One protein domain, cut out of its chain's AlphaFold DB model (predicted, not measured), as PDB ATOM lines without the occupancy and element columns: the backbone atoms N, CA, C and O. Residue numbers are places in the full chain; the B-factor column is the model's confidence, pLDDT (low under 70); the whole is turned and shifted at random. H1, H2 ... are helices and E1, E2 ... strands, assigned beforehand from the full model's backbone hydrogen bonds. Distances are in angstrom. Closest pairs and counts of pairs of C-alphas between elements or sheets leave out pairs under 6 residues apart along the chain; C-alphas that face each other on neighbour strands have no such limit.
ATOM      1  N   LEU A   3     237.004 175.066 316.184       92.31
ATOM      2  CA  LEU A   3     238.283 174.930 316.876       92.31
ATOM      3  C   LEU A   3     238.615 176.175 317.689       92.31
ATOM      4  O   LEU A   3     239.124 176.033 318.794       92.31
ATOM      5  N   GLY A   4     238.344 177.367 317.166       93.94
ATOM      6  CA  GLY A   4     238.757 178.605 317.813       93.94
ATOM      7  C   GLY A   4     238.822 179.791 316.860       93.94
ATOM      8  O   GLY A   4     238.577 179.640 315.660       93.94
ATOM      9  N   ILE A   5     239.181 180.944 317.418       95.88
ATOM     10  CA  ILE A   5     239.509 182.178 316.697       95.88
ATOM     11  C   ILE A   5     240.992 182.455 316.937       95.88
ATOM     12  O   ILE A   5     241.443 182.418 318.087       95.88
ATOM     13  N   ASP A   6     241.752 182.657 315.866       96.69
ATOM     14  CA  ASP A   6     243.173 182.992 315.951       96.69
ATOM     15  C   ASP A   6     243.406 184.495 316.209       96.69
ATOM     16  O   ASP A   6     242.473 185.291 316.216       96.69
ATOM     17  N   GLY A   7     244.660 184.898 316.437       96.44
ATOM     18  CA  GLY A   7     245.036 186.309 316.645       96.44
ATOM     19  C   GLY A   7     244.865 187.234 315.436       96.44
ATOM     20  O   GLY A   7     245.220 188.409 315.524       96.44
ATOM     21  N   GLU A   8     244.368 186.725 314.306       96.38
ATOM     22  CA  GLU A   8     244.033 187.498 313.106       96.38
ATOM     23  C   GLU A   8     242.507 187.607 312.899       96.38
ATOM     24  O   GLU A   8     242.057 187.952 311.803       96.38
ATOM     25  N   ASP A   9     241.710 187.324 313.938       95.81
ATOM     26  CA  ASP A   9     240.241 187.246 313.903       95.81
ATOM     27  C   ASP A   9     239.702 186.169 312.934       95.81
ATOM     28  O   ASP A   9     238.541 186.226 312.508       95.81
ATOM     29  N   ALA A  10     240.512 185.168 312.559       97.25
ATOM     30  CA  ALA A  10     240.067 184.087 311.687       97.25
ATOM     31  C   ALA A  10     239.497 182.913 312.496       97.25
ATOM     32  O   ALA A  10     240.119 182.386 313.419       97.25
ATOM     33  N   ALA A  11     238.301 182.460 312.124       96.50
ATOM     34  CA  ALA A  11     237.646 181.312 312.733       96.50
ATOM     35  C   ALA A  11     238.080 180.004 312.056       96.50
ATOM     36  O   ALA A  11     237.985 179.855 310.835       96.50
ATOM     37  N   HIS A  12     238.487 179.024 312.860       96.25
ATOM     38  CA  HIS A  12     238.933 177.713 312.395       96.25
ATOM     39  C   HIS A  12     237.888 176.632 312.677       96.25
ATOM     40  O   HIS A  12     237.364 176.521 313.791       96.25
ATOM     41  N   TYR A  13     237.637 175.770 311.692       94.19
ATOM     42  CA  TYR A  13     236.707 174.649 311.805       94.19
ATOM     43  C   TYR A  13     237.335 173.355 311.298       94.19
ATOM     44  O   TYR A  13     237.764 173.273 310.156       94.19
ATOM     45  N   TRP A  14     237.329 172.318 312.129       94.19
ATOM     46  CA  TRP A  14     237.783 170.978 311.772       94.19
ATOM     47  C   TRP A  14     236.708 170.162 311.054       94.19
ATOM     48  O   TRP A  14     235.607 169.986 311.595       94.19
ATOM     49  N   ASP A  15     237.055 169.588 309.908       93.00
ATOM     50  CA  ASP A  15     236.319 168.508 309.258       93.00
ATOM     51  C   ASP A  15     237.085 167.182 309.405       93.00
ATOM     52  O   ASP A  15     238.137 166.965 308.806       93.00
ATOM     53  N   GLY A  16     236.538 166.269 310.212       89.88
ATOM     54  CA  GLY A  16     237.128 164.947 310.432       89.88
ATOM     55  C   GLY A  16     236.880 163.930 309.314       89.88
ATOM     56  O   GLY A  16     237.516 162.879 309.330       89.88
ATOM     57  N   TYR A  17     235.965 164.198 308.379       89.81
ATOM     58  CA  TYR A  17     235.750 163.359 307.198       89.81
ATOM     59  C   TYR A  17     236.752 163.697 306.097       89.81
ATOM     60  O   TYR A  17     237.327 162.785 305.505       89.81
ATOM     61  N   GLU A  18     236.973 164.988 305.852       92.69
ATOM     62  CA  GLU A  18     237.912 165.474 304.830       92.69
ATOM     63  C   GLU A  18     239.351 165.591 305.351       92.69
ATOM     64  O   GLU A  18     240.278 165.771 304.570       92.69
ATOM     65  N   PHE A  19     239.557 165.444 306.665       92.94
ATOM     66  CA  PHE A  19     240.839 165.701 307.322       92.94
ATOM     67  C   PHE A  19     241.383 167.103 306.992       92.94
ATOM     68  O   PHE A  19     242.569 167.290 306.703       92.94
ATOM     69  N   ALA A  20     240.494 168.094 307.054       96.06
ATOM     70  CA  ALA A  20     240.759 169.461 306.628       96.06
ATOM     71  C   ALA A  20     240.311 170.492 307.672       96.06
ATOM     72  O   ALA A  20     239.420 170.241 308.491       96.06
ATOM     73  N   VAL A  21     240.923 171.675 307.633       96.19
ATOM     74  CA  VAL A  21     240.510 172.837 308.424       96.19
ATOM     75  C   VAL A  21     239.974 173.913 307.491       96.19
ATOM     76  O   VAL A  21     240.691 174.386 306.615       96.19
ATOM     77  N   ALA A  22     238.730 174.333 307.696       97.25
ATOM     78  CA  ALA A  22     238.234 175.563 307.099       97.25
ATOM     79  C   ALA A  22     238.698 176.754 307.945       97.25
ATOM     80  O   ALA A  22     238.487 176.765 309.161       97.25
ATOM     81  N   VAL A  23     239.316 177.741 307.302       97.06
ATOM     82  CA  VAL A  23     239.747 179.002 307.914       97.06
ATOM     83  C   VAL A  23     238.902 180.110 307.309       97.06
ATOM     84  O   VAL A  23     238.897 180.281 306.092       97.06
ATOM     85  N   VAL A  24     238.154 180.825 308.144       97.44
ATOM     86  CA  VAL A  24     237.247 181.897 307.722       97.44
ATOM     87  C   VAL A  24     237.733 183.202 308.330       97.44
ATOM     88  O   VAL A  24     237.662 183.375 309.542       97.44
ATOM     89  N   GLY A  25     238.229 184.106 307.492       96.38
ATOM     90  CA  GLY A  25     238.676 185.429 307.906       96.38
ATOM     91  C   GLY A  25     237.520 186.359 308.303       96.38
ATOM     92  O   GLY A  25     236.352 186.084 307.998       96.38
ATOM     93  N   PRO A  26     237.832 187.507 308.926       93.50
ATOM     94  CA  PRO A  26     236.835 188.444 309.453       93.50
ATOM     95  C   PRO A  26     235.968 189.110 308.372       93.50
ATOM     96  O   PRO A  26     234.877 189.604 308.655       93.50
ATOM     97  N   ASP A  27     236.421 189.122 307.118       94.12
ATOM     98  CA  ASP A  27     235.669 189.628 305.967       94.12
ATOM     99  C   ASP A  27     234.818 188.547 305.271       94.12
ATOM    100  O   ASP A  27     234.171 188.817 304.255       94.12
ATOM    101  N   GLY A  28     234.798 187.330 305.821       90.81
ATOM    102  CA  GLY A  28     234.078 186.182 305.281       90.81
ATOM    103  C   GLY A  28     234.803 185.466 304.141       90.81
ATOM    104  O   GLY A  28     234.229 184.538 303.565       90.81
ATOM    105  N   GLN A  29     236.038 185.856 303.801       95.69
ATOM    106  CA  GLN A  29     236.877 185.037 302.928       95.69
ATOM    107  C   GLN A  29     237.206 183.728 303.633       95.69
ATOM    108  O   GLN A  29     237.578 183.717 304.803       95.69
ATOM    109  N   ALA A  30     237.051 182.621 302.917       95.62
ATOM    110  CA  ALA A  30     237.254 181.299 303.475       95.62
ATOM    111  C   ALA A  30     238.158 180.465 302.575       95.62
ATOM    112  O   ALA A  30     238.017 180.484 301.350       95.62
ATOM    113  N   GLU A  31     239.035 179.695 303.200       96.94
ATOM    114  CA  GLU A  31     239.838 178.670 302.548       96.94
ATOM    115  C   GLU A  31     239.685 177.332 303.268       96.94
ATOM    116  O   GLU A  31     239.353 177.267 304.451       96.94
ATOM    117  N   THR A  32     239.896 176.246 302.529       96.56
ATOM    118  CA  THR A  32     239.967 174.892 303.079       96.56
ATOM    119  C   THR A  32     241.408 174.430 303.001       96.56
ATOM    120  O   THR A  32     242.015 174.478 301.935       96.56
ATOM    121  N   VAL A  33     241.944 173.996 304.135       96.38
ATOM    122  CA  VAL A  33     243.310 173.507 304.268       96.38
ATOM    123  C   VAL A  33     243.262 172.005 304.507       96.38
ATOM    124  O   VAL A  33     242.943 171.557 305.608       96.38
ATOM    125  N   GLU A  34     243.576 171.221 303.478       96.38
ATOM    126  CA  GLU A  34     243.755 169.775 303.617       96.38
ATOM    127  C   GLU A  34     245.043 169.494 304.395       96.38
ATOM    128  O   GLU A  34     246.138 169.854 303.960       96.38
ATOM    129  N   LEU A  35     244.948 168.837 305.556       93.81
ATOM    130  CA  LEU A  35     246.118 168.696 306.429       93.81
ATOM    131  C   LEU A  35     247.226 167.845 305.806       93.81
ATOM    132  O   LEU A  35     248.397 168.082 306.102       93.81
ATOM    133  N   VAL A  36     246.871 166.908 304.924       92.62
ATOM    134  CA  VAL A  36     247.819 166.078 304.160       92.62
ATOM    135  C   VAL A  36     248.685 166.894 303.193       92.62
ATOM    136  O   VAL A  36     249.788 166.477 302.851       92.62
ATOM    137  N   GLU A  37     248.220 168.070 302.771       92.31
ATOM    138  CA  GLU A  37     248.983 168.982 301.915       92.31
ATOM    139  C   GLU A  37     249.864 169.945 302.730       92.31
ATOM    140  O   GLU A  37     250.621 170.740 302.171       92.31
ATOM    141  N   THR A  38     249.808 169.857 304.064       90.81
ATOM    142  CA  THR A  38     250.606 170.671 304.984       90.81
ATOM    143  C   THR A  38     251.681 169.836 305.685       90.81
ATOM    144  O   THR A  38     251.505 168.635 305.878       90.81
ATOM    145  N   PRO A  39     252.767 170.458 306.183       89.12
ATOM    146  CA  PRO A  39     253.747 169.768 307.027       89.12
ATOM    147  C   PRO A  39     253.204 169.252 308.372       89.12
ATOM    148  O   PRO A  39     253.950 168.610 309.109       89.12
ATOM    149  N   PHE A  40     251.961 169.581 308.738       81.06
ATOM    150  CA  PHE A  40     251.434 169.370 310.085       81.06
ATOM    151  C   PHE A  40     250.545 168.129 310.216       81.06
ATOM    152  O   PHE A  40     250.288 167.753 311.358       81.06
ATOM    153  N   GLU A  41     250.128 167.509 309.091       83.94
ATOM    154  CA  GLU A  41     249.453 166.200 308.842       83.94
ATOM    155  C   GLU A  41     248.309 165.751 309.784       83.94
ATOM    156  O   GLU A  41     247.602 164.777 309.523       83.94
ATOM    157  N   THR A  42     248.095 166.441 310.893       91.50
ATOM    158  CA  THR A  42     247.251 166.081 312.022       91.50
ATOM    159  C   THR A  42     246.618 167.344 312.577       91.50
ATOM    160  O   THR A  42     247.210 168.424 312.560       91.50
ATOM    161  N   LEU A  43     245.414 167.202 313.129       92.56
ATOM    162  CA  LEU A  43     244.721 168.321 313.760       92.56
ATOM    163  C   LEU A  43     245.544 168.938 314.906       92.56
ATOM    164  O   LEU A  43     245.516 170.150 315.095       92.56
ATOM    165  N   ALA A  44     246.287 168.115 315.652       92.31
ATOM    166  CA  ALA A  44     247.163 168.590 316.719       92.31
ATOM    167  C   ALA A  44     248.288 169.479 316.169       92.31
ATOM    168  O   ALA A  44     248.458 170.598 316.647       92.31
ATOM    169  N   GLY A  45     248.977 169.028 315.115       94.06
ATOM    170  CA  GLY A  45     250.019 169.816 314.459       94.06
ATOM    171  C   GLY A  45     249.492 171.135 313.889       94.06
ATOM    172  O   GLY A  45     250.164 172.156 313.997       94.06
ATOM    173  N   TRP A  46     248.270 171.146 313.342       95.50
ATOM    174  CA  TRP A  46     247.621 172.391 312.922       95.50
ATOM    175  C   TRP A  46     247.400 173.348 314.100       95.50
ATOM    176  O   TRP A  46     247.733 174.524 314.009       95.50
ATOM    177  N   CYS A  47     246.874 172.850 315.224       94.81
ATOM    178  CA  CYS A  47     246.617 173.687 316.397       94.81
ATOM    179  C   CYS A  47     247.903 174.289 316.984       94.81
ATOM    180  O   CYS A  47     247.888 175.450 317.398       94.81
ATOM    181  N   GLU A  48     248.996 173.520 316.998       94.12
ATOM    182  CA  GLU A  48     250.331 173.982 317.398       94.12
ATOM    183  C   GLU A  48     250.864 175.047 316.432       94.12
ATOM    184  O   GLU A  48     251.270 176.122 316.865       94.12
ATOM    185  N   TYR A  49     250.774 174.802 315.121       94.38
ATOM    186  CA  TYR A  49     251.164 175.777 314.101       94.38
ATOM    187  C   TYR A  49     250.402 177.104 314.243       94.38
ATOM    188  O   TYR A  49     251.022 178.169 314.247       94.38
ATOM    189  N   THR A  50     249.075 177.060 314.391       95.69
ATOM    190  CA  THR A  50     248.264 178.273 314.568       95.69
ATOM    191  C   THR A  50     248.643 179.002 315.854       95.69
ATOM    192  O   THR A  50     248.822 180.219 315.826       95.69
ATOM    193  N   GLN A  51     248.845 178.275 316.958       94.44
ATOM    194  CA  GLN A  51     249.289 178.866 318.222       94.44
ATOM    195  C   GLN A  51     250.635 179.593 318.079       94.44
ATOM    196  O   GLN A  51     250.791 180.682 318.632       94.44
ATOM    197  N   ASP A  52     251.589 179.010 317.353       95.56
ATOM    198  CA  ASP A  52     252.929 179.578 317.188       95.56
ATOM    199  C   ASP A  52     252.952 180.789 316.244       95.56
ATOM    200  O   ASP A  52     253.709 181.731 316.479       95.56
ATOM    201  N   GLN A  53     252.149 180.775 315.174       95.62
ATOM    202  CA  GLN A  53     252.187 181.827 314.148       95.62
ATOM    203  C   GLN A  53     251.232 182.985 314.409       95.62
ATOM    204  O   GLN A  53     251.574 184.135 314.138       95.62
ATOM    205  N   ARG A  54     250.027 182.676 314.887       95.12
ATOM    206  CA  ARG A  54     248.928 183.641 315.027       95.12
ATOM    207  C   ARG A  54     248.457 183.765 316.469       95.12
ATOM    208  O   ARG A  54     247.978 184.817 316.871       95.12
ATOM    209  N   GLY A  55     248.644 182.714 317.265       95.81
ATOM    210  CA  GLY A  55     248.032 182.591 318.583       95.81
ATOM    211  C   GLY A  55     246.546 182.254 318.485       95.81
ATOM    212  O   GLY A  55     245.931 182.410 317.435       95.81
ATOM    213  N   TRP A  56     245.974 181.788 319.592       95.31
ATOM    214  CA  TRP A  56     244.531 181.612 319.744       95.31
ATOM    215  C   TRP A  56     243.986 182.709 320.656       95.31
ATOM    216  O   TRP A  56     244.443 182.846 321.793       95.31
ATOM    217  N   GLU A  57     243.011 183.477 320.180       92.94
ATOM    218  CA  GLU A  57     242.216 184.365 321.036       92.94
ATOM    219  C   GLU A  57     241.126 183.580 321.771       92.94
ATOM    220  O   GLU A  57     240.860 183.818 322.951       92.94
ATOM    221  N   VAL A  58     240.543 182.592 321.084       89.88
ATOM    222  CA  VAL A  58     239.574 181.630 321.622       89.88
ATOM    223  C   VAL A  58     239.979 180.228 321.167       89.88
ATOM    224  O   VAL A  58     240.245 180.025 319.986       89.88
ATOM    225  N   GLY A  59     240.004 179.247 322.075       86.75
ATOM    226  CA  GLY A  59     240.444 177.875 321.781       86.75
ATOM    227  C   GLY A  59     241.949 177.635 322.026       86.75
ATOM    228  O   GLY A  59     242.545 178.349 322.834       86.75
ATOM    229  N   PRO A  60     242.570 176.606 321.410       87.88
ATOM    230  CA  PRO A  60     241.965 175.633 320.508       87.88
ATOM    231  C   PRO A  60     241.151 174.578 321.271       87.88
ATOM    232  O   PRO A  60     241.620 173.969 322.231       87.88
ATOM    233  N   HIS A  61     239.942 174.297 320.796       84.12
ATOM    234  CA  HIS A  61     239.003 173.325 321.364       84.12
ATOM    235  C   HIS A  61     239.196 171.893 320.831       84.12
ATOM    236  O   HIS A  61     238.298 171.050 320.884       84.12
ATOM    237  N   ALA A  62     240.383 171.575 320.308       78.56
ATOM    238  CA  ALA A  62     240.687 170.244 319.797       78.56
ATOM    239  C   ALA A  62     240.654 169.201 320.934       78.56
ATOM    240  O   ALA A  62     241.501 169.197 321.825       78.56
ATOM    241  N   GLY A  63     239.658 168.307 320.903       70.94
ATOM    242  CA  GLY A  63     239.419 167.315 321.963       70.94
ATOM    243  C   GLY A  63     238.534 167.805 323.120       70.94
ATOM    244  O   GLY A  63     238.424 167.106 324.129       70.94
ATOM    245  N   GLY A  64     237.913 168.981 322.980       68.00
ATOM    246  CA  GLY A  64     236.955 169.560 323.920       68.00
ATOM    247  C   GLY A  64     235.546 168.957 323.845       68.00
ATOM    248  O   GLY A  64     235.281 167.964 323.162       68.00
ATOM    249  N   SER A  65     234.619 169.551 324.598       73.38
ATOM    250  CA  SER A  65     233.200 169.193 324.540       73.38
ATOM    251  C   SER A  65     232.521 170.046 323.479       73.38
ATOM    252  O   SER A  65     232.355 171.241 323.697       73.38
ATOM    253  N   LEU A  66     232.003 169.416 322.420       68.69
ATOM    254  CA  LEU A  66     231.262 170.094 321.345       68.69
ATOM    255  C   LEU A  66     230.202 171.084 321.865       68.69
ATOM    256  O   LEU A  66     230.006 172.149 321.291       68.69
ATOM    257  N   VAL A  67     229.504 170.735 322.950       74.69
ATOM    258  CA  VAL A  67     228.496 171.614 323.567       74.69
ATOM    259  C   VAL A  67     229.144 172.826 324.239       74.69
ATOM    260  O   VAL A  67     228.610 173.924 324.135       74.69
ATOM    261  N   GLY A  68     230.277 172.640 324.920       71.31
ATOM    262  CA  GLY A  68     231.029 173.745 325.521       71.31
ATOM    263  C   GLY A  68     231.578 174.698 324.461       71.31
ATOM    264  O   GLY A  68     231.453 175.910 324.614       71.31
ATOM    265  N   ASP A  69     232.082 174.139 323.362       69.75
ATOM    266  CA  ASP A  69     232.659 174.898 322.250       69.75
ATOM    267  C   ASP A  69     231.581 175.728 321.528       69.75
ATOM    268  O   ASP A  69     231.790 176.897 321.216       69.75
ATOM    269  N   LEU A  70     230.384 175.160 321.324       66.19
ATOM    270  CA  LEU A  70     229.246 175.869 320.723       66.19
ATOM    271  C   LEU A  70     228.667 176.966 321.626       66.19
ATOM    272  O   LEU A  70     228.234 177.991 321.112       66.19
ATOM    273  N   VAL A  71     228.639 176.767 322.947       76.44
ATOM    274  CA  VAL A  71     228.176 177.807 323.882       76.44
ATOM    275  C   VAL A  71     229.129 179.003 323.867       76.44
ATOM    276  O   VAL A  71     228.664 180.130 323.738       76.44
ATOM    277  N   GLN A  72     230.448 178.775 323.905       64.06
ATOM    278  CA  GLN A  72     231.421 179.871 323.811       64.06
ATOM    279  C   GLN A  72     231.344 180.622 322.479       64.06
ATOM    280  O   GLN A  72     231.439 181.844 322.479       64.06
ATOM    281  N   ALA A  73     231.125 179.918 321.365       60.03
ATOM    282  CA  ALA A  73     230.984 180.549 320.054       60.03
ATOM    283  C   ALA A  73     229.696 181.384 319.895       60.03
ATOM    284  O   ALA A  73     229.654 182.265 319.046       60.03
ATOM    285  N   VAL A  74     228.634 181.096 320.658       67.38
ATOM    286  CA  VAL A  74     227.369 181.861 320.628       67.38
ATOM    287  C   VAL A  74     227.413 183.088 321.540       67.38
ATOM    288  O   VAL A  74     226.721 184.069 321.270       67.38
ATOM    289  N   ASP A  75     228.188 183.022 322.622       58.38
ATOM    290  CA  ASP A  75     228.312 184.105 323.604       58.38
ATOM    291  C   ASP A  75     229.398 185.144 323.246       58.38
ATOM    292  O   ASP A  75     229.482 186.177 323.916       58.38
ATOM    293  N   ALA A  76     230.221 184.874 322.224       53.47
ATOM    294  CA  ALA A  76     231.217 185.790 321.656       53.47
ATOM    295  C   ALA A  76     230.600 186.708 320.587       53.47
ATOM    296  O   ALA A  76     230.931 187.917 320.601       53.47
TER     297      ALA A  76
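AT A GLANCE: This is residues 3 to 76 of the 76 residues of an uncharacterized protein of Haloarcula californiae ATCC 33799 (UniProt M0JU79). A strongly twisted sheet of five strands has one helix, H1, packed over one face, while a second helix, H2, stands off to one end and only grazes the sheet near E1 and E5. The sheet runs E4, E3, E2, E1, E5, antiparallel throughout, and with H1 it makes two layers, a helix on one face of a sheet. The printed part has 74 residues with two named helices and five named strands, in the order E1, E2, E3, E4, H1, E5, H2, and the class is mixed, helices and strands. The whole is compact, with a radius of gyration of the C-alphas of 11.6 A and spans of 34 by 26 by 21 A.

IN THESE COORDINATES: Start in the sheet at C-alpha 3, (238.283, 174.930, 316.876), where E1 begins; it covers residues 3 to 6, 9.5 A long. Next come E2, residues 11 to 15, 13.3 A; E3, residues 20 to 24, 13.0 A; and E4, residues 30 to 34, 13.2 A. Find C-alpha 43 at (244.721, 168.321, 313.760); from there H1 runs to residue 53, 15.4 A away. E5 is residues 56 to 58, 5.3 A. H2, residues 66 to 75, is 14.5 A long and ends at C-alpha 75, (228.312, 184.105, 323.604).

HOW THE PARTS SIT: Look first at E1 to E4, a meander, each strand the antiparallel neighbour of the one before. In the hairpin E2 and E3, N 13 and O 22 are within hydrogen-bond range at 2.8 A; in the hairpin E3 and E4, N 33 and O 21 are at 2.8 A. In the hairpin E1 and E2, N 12 and O 4 are 2.9 A apart. Pairing on E1 is staggered: residues 4 to 5 pair with E2, residues 5 to 6 with E5, where N 5 and O 58 are 2.9 A apart. H1 is on the sheet at a height of 8.2 A, over none of the strands but only just: 2 of its C-alphas fall on E2. The closest C-alphas of H1 and E1 are those of Thr 50 and Asp 6, 7.1 A apart. H2 only grazes the sheet with its residues 66 to 73; its closest C-alpha to E1 is that of Asp 69, 7.8 A from that of Leu 3. H1 and H2 are apart. In both helices every O i to N i+4 pair is within hydrogen-bond range.

THE WHOLE: The two C-alphas farthest apart, those of Pro 39 and Asp 75, are 33.6 A apart. The printed part has no cut, and no link is long. Look in the B-factor column for low confidence: pLDDT is under 70 at residues 64, 66, 69 to 70 and 72 to 76, and H2 has a mean of 68 against 88.4 for the printed part.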